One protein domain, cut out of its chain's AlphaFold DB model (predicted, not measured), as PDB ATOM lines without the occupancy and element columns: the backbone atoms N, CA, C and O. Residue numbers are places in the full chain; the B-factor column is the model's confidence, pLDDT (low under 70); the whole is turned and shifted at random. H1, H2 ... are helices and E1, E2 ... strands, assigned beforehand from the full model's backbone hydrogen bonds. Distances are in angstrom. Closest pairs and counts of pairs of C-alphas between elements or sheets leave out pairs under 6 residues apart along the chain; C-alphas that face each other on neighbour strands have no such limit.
ATOM      1  N   PRO A  32       9.557 -38.036  -8.031       81.62
ATOM      2  CA  PRO A  32      10.785 -38.741  -8.374       81.62
ATOM      3  C   PRO A  32      11.110 -38.644  -9.872       81.62
ATOM      4  O   PRO A  32      10.239 -38.843 -10.724       81.62
ATOM      5  N   ILE A  33      12.386 -38.413 -10.191       86.69
ATOM      6  CA  ILE A  33      12.916 -38.462 -11.561       86.69
ATOM      7  C   ILE A  33      13.615 -39.806 -11.765       86.69
ATOM      8  O   ILE A  33      14.534 -40.157 -11.027       86.69
ATOM      9  N   VAL A  34      13.202 -40.544 -12.794       86.00
ATOM     10  CA  VAL A  34      13.828 -41.803 -13.207       86.00
ATOM     11  C   VAL A  34      14.649 -41.552 -14.459       86.00
ATOM     12  O   VAL A  34      14.107 -41.165 -15.491       86.00
ATOM     13  N   ILE A  35      15.951 -41.813 -14.381       82.75
ATOM     14  CA  ILE A  35      16.867 -41.757 -15.521       82.75
ATOM     15  C   ILE A  35      17.140 -43.196 -15.952       82.75
ATOM     16  O   ILE A  35      17.694 -43.986 -15.192       82.75
ATOM     17  N   THR A  36      16.716 -43.546 -17.163       78.94
ATOM     18  CA  THR A  36      16.947 -44.859 -17.767       78.94
ATOM     19  C   THR A  36      18.048 -44.734 -18.806       78.94
ATOM     20  O   THR A  36      18.043 -43.835 -19.648       78.94
ATOM     21  N   THR A  37      19.002 -45.653 -18.762       77.75
ATOM     22  CA  THR A  37      20.037 -45.767 -19.788       77.75
ATOM     23  C   THR A  37      19.765 -47.052 -20.562       77.75
ATOM     24  O   THR A  37      19.489 -48.083 -19.949       77.75
ATOM     25  N   GLN A  38      19.830 -47.018 -21.894       72.44
ATOM     26  CA  GLN A  38      19.702 -48.226 -22.729       72.44
ATOM     27  C   GLN A  38      20.971 -49.107 -22.718       72.44
ATOM     28  O   GLN A  38      21.207 -49.871 -23.651       72.44
ATOM     29  N   ALA A  39      21.817 -49.007 -21.691       55.03
ATOM     30  CA  ALA A  39      22.970 -49.882 -21.543       55.03
ATOM     31  C   ALA A  39      22.526 -51.189 -20.872       55.03
ATOM     32  O   ALA A  39      22.108 -51.193 -19.713       55.03
ATOM     33  N   GLY A  40      22.607 -52.303 -21.606       56.41
ATOM     34  CA  GLY A  40      22.426 -53.636 -21.037       56.41
ATOM     35  C   GLY A  40      23.302 -53.807 -19.793       56.41
ATOM     36  O   GLY A  40      24.496 -53.544 -19.849       56.41
ATOM     37  N   HIS A  41      22.676 -54.178 -18.672       47.69
ATOM     38  CA  HIS A  41      23.285 -54.630 -17.414       47.69
ATOM     39  C   HIS A  41      24.692 -54.096 -17.090       47.69
ATOM     40  O   HIS A  41      25.607 -54.864 -16.792       47.69
ATOM     41  N   HIS A  42      24.858 -52.777 -17.048       46.97
ATOM     42  CA  HIS A  42      26.007 -52.167 -16.390       46.97
ATOM     43  C   HIS A  42      25.506 -51.233 -15.296       46.97
ATOM     44  O   HIS A  42      24.997 -50.141 -15.530       46.97
ATOM     45  N   THR A  43      25.609 -51.729 -14.066       40.53
ATOM     46  CA  THR A  43      25.480 -50.946 -12.845       40.53
ATOM     47  C   THR A  43      26.420 -49.749 -12.938       40.53
ATOM     48  O   THR A  43      27.640 -49.910 -12.947       40.53
ATOM     49  N   HIS A  44      25.859 -48.539 -12.985       40.78
ATOM     50  CA  HIS A  44      26.609 -47.306 -12.775       40.78
ATOM     51  C   HIS A  44      27.101 -47.265 -11.323       40.78
ATOM     52  O   HIS A  44      26.530 -46.618 -10.449       40.78
ATOM     53  N   ARG A  45      28.195 -47.979 -11.057       43.12
ATOM     54  CA  ARG A  45      29.179 -47.518 -10.086       43.12
ATOM     55  C   ARG A  45      29.745 -46.218 -10.651       43.12
ATOM     56  O   ARG A  45      29.871 -46.085 -11.866       43.12
ATOM     57  N   ILE A  46      30.067 -45.255  -9.791       43.38
ATOM     58  CA  ILE A  46      30.989 -44.179 -10.157       43.38
ATOM     59  C   ILE A  46      32.227 -44.898 -10.693       43.38
ATOM     60  O   ILE A  46      32.985 -45.484  -9.921       43.38
ATOM     61  N   CYS A  47      32.360 -44.971 -12.017       43.28
ATOM     62  CA  CYS A  47      33.568 -45.458 -12.642       43.28
ATOM     63  C   CYS A  47      34.597 -44.381 -12.342       43.28
ATOM     64  O   CYS A  47      34.746 -43.418 -13.088       43.28
ATOM     65  N   ILE A  48      35.298 -44.549 -11.221       50.47
ATOM     66  CA  ILE A  48      36.705 -44.210 -11.190       50.47
ATOM     67  C   ILE A  48      37.269 -45.025 -12.351       50.47
ATOM     68  O   ILE A  48      37.503 -46.225 -12.220       50.47
ATOM     69  N   ALA A  49      37.339 -44.417 -13.533       51.59
ATOM     70  CA  ALA A  49      38.134 -44.939 -14.620       51.59
ATOM     71  C   ALA A  49      39.575 -44.781 -14.142       51.59
ATOM     72  O   ALA A  49      40.263 -43.835 -14.502       51.59
ATOM     73  N   ILE A  50      39.991 -45.669 -13.233       53.94
ATOM     74  CA  ILE A  50      41.398 -45.909 -12.974       53.94
ATOM     75  C   ILE A  50      41.928 -46.199 -14.369       53.94
ATOM     76  O   ILE A  50      41.456 -47.134 -15.022       53.94
ATOM     77  N   CYS A  51      42.810 -45.339 -14.869       55.16
ATOM     78  CA  CYS A  51      43.481 -45.553 -16.138       55.16
ATOM     79  C   CYS A  51      44.424 -46.752 -15.941       55.16
ATOM     80  O   CYS A  51      45.624 -46.616 -15.756       55.16
ATOM     81  N   ILE A  52      43.854 -47.960 -15.888       61.78
ATOM     82  CA  ILE A  52      44.571 -49.236 -15.758       61.78
ATOM     83  C   ILE A  52      45.427 -49.473 -17.012       61.78
ATOM     84  O   ILE A  52      46.354 -50.276 -16.981       61.78
ATOM     85  N   CYS A  53      45.154 -48.727 -18.087       63.12
ATOM     86  CA  CYS A  53      45.918 -48.670 -19.326       63.12
ATOM     87  C   CYS A  53      47.423 -48.445 -19.101       63.12
ATOM     88  O   CYS A  53      48.216 -48.903 -19.919       63.12
ATOM     89  N   ASP A  54      47.804 -47.784 -18.001       65.19
ATOM     90  CA  ASP A  54      49.197 -47.422 -17.713       65.19
ATOM     91  C   ASP A  54      49.913 -48.414 -16.780       65.19
ATOM     92  O   ASP A  54      51.095 -48.236 -16.474       65.19
ATOM     93  N   LEU A  55      49.239 -49.477 -16.310       71.81
ATOM     94  CA  LEU A  55      49.908 -50.487 -15.493       71.81
ATOM     95  C   LEU A  55      50.808 -51.361 -16.380       71.81
ATOM     96  O   LEU A  55      50.320 -51.967 -17.338       71.81
ATOM     97  N   PRO A  56      52.114 -51.474 -16.071       74.56
ATOM     98  CA  PRO A  56      53.001 -52.354 -16.819       74.56
ATOM     99  C   PRO A  56      52.470 -53.790 -16.743       74.56
ATOM    100  O   PRO A  56      51.999 -54.219 -15.691       74.56
ATOM    101  N   GLY A  57      52.534 -54.534 -17.851       76.00
ATOM    102  CA  GLY A  57      52.103 -55.933 -17.872       76.00
ATOM    103  C   GLY A  57      52.772 -56.747 -16.752       76.00
ATOM    104  O   GLY A  57      53.895 -56.417 -16.357       76.00
ATOM    105  N   PRO A  58      52.106 -57.787 -16.218       74.94
ATOM    106  CA  PRO A  58      52.623 -58.561 -15.096       74.94
ATOM    107  C   PRO A  58      53.984 -59.161 -15.463       74.94
ATOM    108  O   PRO A  58      54.068 -60.098 -16.255       74.94
ATOM    109  N   ASN A  59      55.061 -58.600 -14.911       75.44
ATOM    110  CA  ASN A  59      56.366 -59.241 -14.924       75.44
ATOM    111  C   ASN A  59      56.489 -60.069 -13.639       75.44
ATOM    112  O   ASN A  59      56.100 -59.633 -12.556       75.44
ATOM    113  N   ASN A  60      56.996 -61.295 -13.752       73.00
ATOM    114  CA  ASN A  60      57.086 -62.207 -12.606       73.00
ATOM    115  C   ASN A  60      58.236 -61.851 -11.649       73.00
ATOM    116  O   ASN A  60      58.458 -62.561 -10.673       73.00
ATOM    117  N   SER A  61      58.981 -60.779 -11.927       81.06
ATOM    118  CA  SER A  61      60.237 -60.481 -11.244       81.06
ATOM    119  C   SER A  61      60.047 -59.589 -10.016       81.06
ATOM    120  O   SER A  61      60.771 -59.781  -9.049       81.06
ATOM    121  N   ASN A  62      59.058 -58.680 -10.001       83.25
ATOM    122  CA  ASN A  62      58.880 -57.696  -8.918       83.25
ATOM    123  C   ASN A  62      57.400 -57.478  -8.532       83.25
ATOM    124  O   ASN A  62      56.840 -56.392  -8.704       83.25
ATOM    125  N   SER A  63      56.758 -58.492  -7.943       85.94
ATOM    126  CA  SER A  63      55.363 -58.401  -7.463       85.94
ATOM    127  C   SER A  63      55.123 -57.224  -6.497       85.94
ATOM    128  O   SER A  63      54.084 -56.566  -6.566       85.94
ATOM    129  N   PHE A  64      56.105 -56.908  -5.646       90.25
ATOM    130  CA  PHE A  64      56.018 -55.792  -4.698       90.25
ATOM    131  C   PHE A  64      55.964 -54.421  -5.393       90.25
ATOM    132  O   PHE A  64      55.165 -53.563  -5.022       90.25
ATOM    133  N   GLU A  65      56.769 -54.224  -6.439       87.69
ATOM    134  CA  GLU A  65      56.800 -52.968  -7.200       87.69
ATOM    135  C   GLU A  65      55.476 -52.737  -7.945       87.69
ATOM    136  O   GLU A  65      54.974 -51.615  -8.002       87.69
ATOM    137  N   TYR A  66      54.871 -53.813  -8.464       85.38
ATOM    138  CA  TYR A  66      53.553 -53.764  -9.098       85.38
ATOM    139  C   TYR A  66      52.455 -53.365  -8.107       85.38
ATOM    140  O   TYR A  66      51.629 -52.504  -8.411       85.38
ATOM    141  N   TYR A  67      52.476 -53.946  -6.903       87.38
ATOM    142  CA  TYR A  67      51.538 -53.585  -5.843       87.38
ATOM    143  C   TYR A  67      51.655 -52.105  -5.462       87.38
ATOM    144  O   TYR A  67      50.636 -51.424  -5.384       87.38
ATOM    145  N   SER A  68      52.879 -51.584  -5.308       90.50
ATOM    146  CA  SER A  68      53.094 -50.161  -5.006       90.50
ATOM    147  C   SER A  68      52.492 -49.259  -6.085       90.50
ATOM    148  O   SER A  68      51.685 -48.390  -5.773       90.50
ATOM    149  N   LYS A  69      52.792 -49.521  -7.366       86.81
ATOM    150  CA  LYS A  69      52.254 -48.733  -8.492       86.81
ATOM    151  C   LYS A  69      50.727 -48.779  -8.568       86.81
ATOM    152  O   LYS A  69      50.093 -47.781  -8.898       86.81
ATOM    153  N   PHE A  70      50.131 -49.925  -8.252       85.44
ATOM    154  CA  PHE A  70      48.680 -50.075  -8.192       85.44
ATOM    155  C   PHE A  70      48.055 -49.240  -7.064       85.44
ATOM    156  O   PHE A  70      47.070 -48.536  -7.294       85.44
ATOM    157  N   VAL A  71      48.638 -49.283  -5.861       90.94
ATOM    158  CA  VAL A  71      48.187 -48.470  -4.719       90.94
ATOM    159  C   VAL A  71      48.325 -46.977  -5.023       90.94
ATOM    160  O   VAL A  71      47.398 -46.214  -4.743       90.94
ATOM    161  N   ASP A  72      49.425 -46.566  -5.653       90.44
ATOM    162  CA  ASP A  72      49.659 -45.172  -6.038       90.44
ATOM    163  C   ASP A  72      48.637 -44.695  -7.079       90.44
ATOM    164  O   ASP A  72      48.079 -43.606  -6.944       90.44
ATOM    165  N   ALA A  73      48.313 -45.530  -8.072       85.88
ATOM    166  CA  ALA A  73      47.296 -45.218  -9.076       85.88
ATOM    167  C   ALA A  73      45.898 -45.045  -8.456       85.88
ATOM    168  O   ALA A  73      45.173 -44.111  -8.807       85.88
ATOM    169  N   ILE A  74      45.521 -45.906  -7.502       86.19
ATOM    170  CA  ILE A  74      44.251 -45.774  -6.771       86.19
ATOM    171  C   ILE A  74      44.238 -44.493  -5.940       86.19
ATOM    172  O   ILE A  74      43.268 -43.739  -6.008       86.19
ATOM    173  N   THR A  75      45.300 -44.240  -5.174       89.94
ATOM    174  CA  THR A  75      45.398 -43.077  -4.279       89.94
ATOM    175  C   THR A  75      45.371 -41.774  -5.071       89.94
ATOM    176  O   THR A  75      44.546 -40.908  -4.804       89.94
ATOM    177  N   SER A  76      46.179 -41.666  -6.129       87.00
ATOM    178  CA  SER A  76      46.202 -40.484  -6.993       87.00
ATOM    179  C   SER A  76      44.858 -40.250  -7.682       87.00
ATOM    180  O   SER A  76      44.398 -39.110  -7.780       87.00
ATOM    181  N   SER A  77      44.194 -41.320  -8.130       82.75
ATOM    182  CA  SER A  77      42.867 -41.203  -8.727       82.75
ATOM    183  C   SER A  77      41.827 -40.758  -7.703       82.75
ATOM    184  O   SER A  77      40.952 -39.959  -8.040       82.75
ATOM    185  N   ALA A  78      41.909 -41.262  -6.471       84.12
ATOM    186  CA  ALA A  78      41.055 -40.851  -5.371       84.12
ATOM    187  C   ALA A  78      41.239 -39.353  -5.082       84.12
ATOM    188  O   ALA A  78      40.263 -38.607  -5.120       84.12
ATOM    189  N   ASP A  79      42.471 -38.887  -4.898       85.69
ATOM    190  CA  ASP A  79      42.759 -37.487  -4.568       85.69
ATOM    191  C   ASP A  79      42.299 -36.499  -5.654       85.69
ATOM    192  O   ASP A  79      41.866 -35.390  -5.343       85.69
ATOM    193  N   GLY A  80      42.345 -36.902  -6.930       82.12
ATOM    194  CA  GLY A  80      41.879 -36.075  -8.047       82.12
ATOM    195  C   GLY A  80      40.355 -36.019  -8.219       82.12
ATOM    196  O   GLY A  80      39.838 -35.043  -8.761       82.12
ATOM    197  N   HIS A  81      39.626 -37.050  -7.772       79.81
ATOM    198  CA  HIS A  81      38.184 -37.185  -8.030       79.81
ATOM    199  C   HIS A  81      37.318 -36.979  -6.794       79.81
ATOM    200  O   HIS A  81      36.178 -36.524  -6.918       79.81
ATOM    201  N   PHE A  82      37.820 -37.301  -5.602       80.12
ATOM    202  CA  PHE A  82      37.126 -36.950  -4.378       80.12
ATOM    203  C   PHE A  82      37.293 -35.448  -4.173       80.12
ATOM    204  O   PHE A  82      38.415 -34.978  -3.992       80.12
TER     205      PHE A  82
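This is residues 32 to 82 of the 214 residues of the protein "Putative pol-like protein" of Operophtera brumata (winter moth) (UniProt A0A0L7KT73). Look first at one long helix, H1, with part of an unnamed stretch, residues 48 to 58, running beside it; residues 32 to 47, with the strand E1, stick out as an arm that makes much of the length. The printed part has 51 residues with one named strand and then one named helix, of mixed class, with 24 residues, under half, in named elements. It is extended, with a radius of gyration of the C-alphas of 16.1 A and spans of 52 by 25 by 13 A.

Find C-alpha 63 at (55.363, -58.401, -7.463); from there H1, residues 63 to 81, runs 27.3 A to C-alpha 81 at (38.184, -37.185, -8.030). E1, residues 33 to 37, begins at C-alpha 33 at (12.916, -38.462, -11.561) and is 13.1 A long.

In H1 every O i to N i+4 pair is within hydrogen-bond range. E1 and H1 are apart. E1 pairs with no named strand.

The C-alphas of Pro 32 and Ser 61, the two farthest apart, are 54.1 A from each other. The printed part has no cut. The link from E1 to H1, 25 residues, is long; in it residues 39 to 54 have pLDDT under 70.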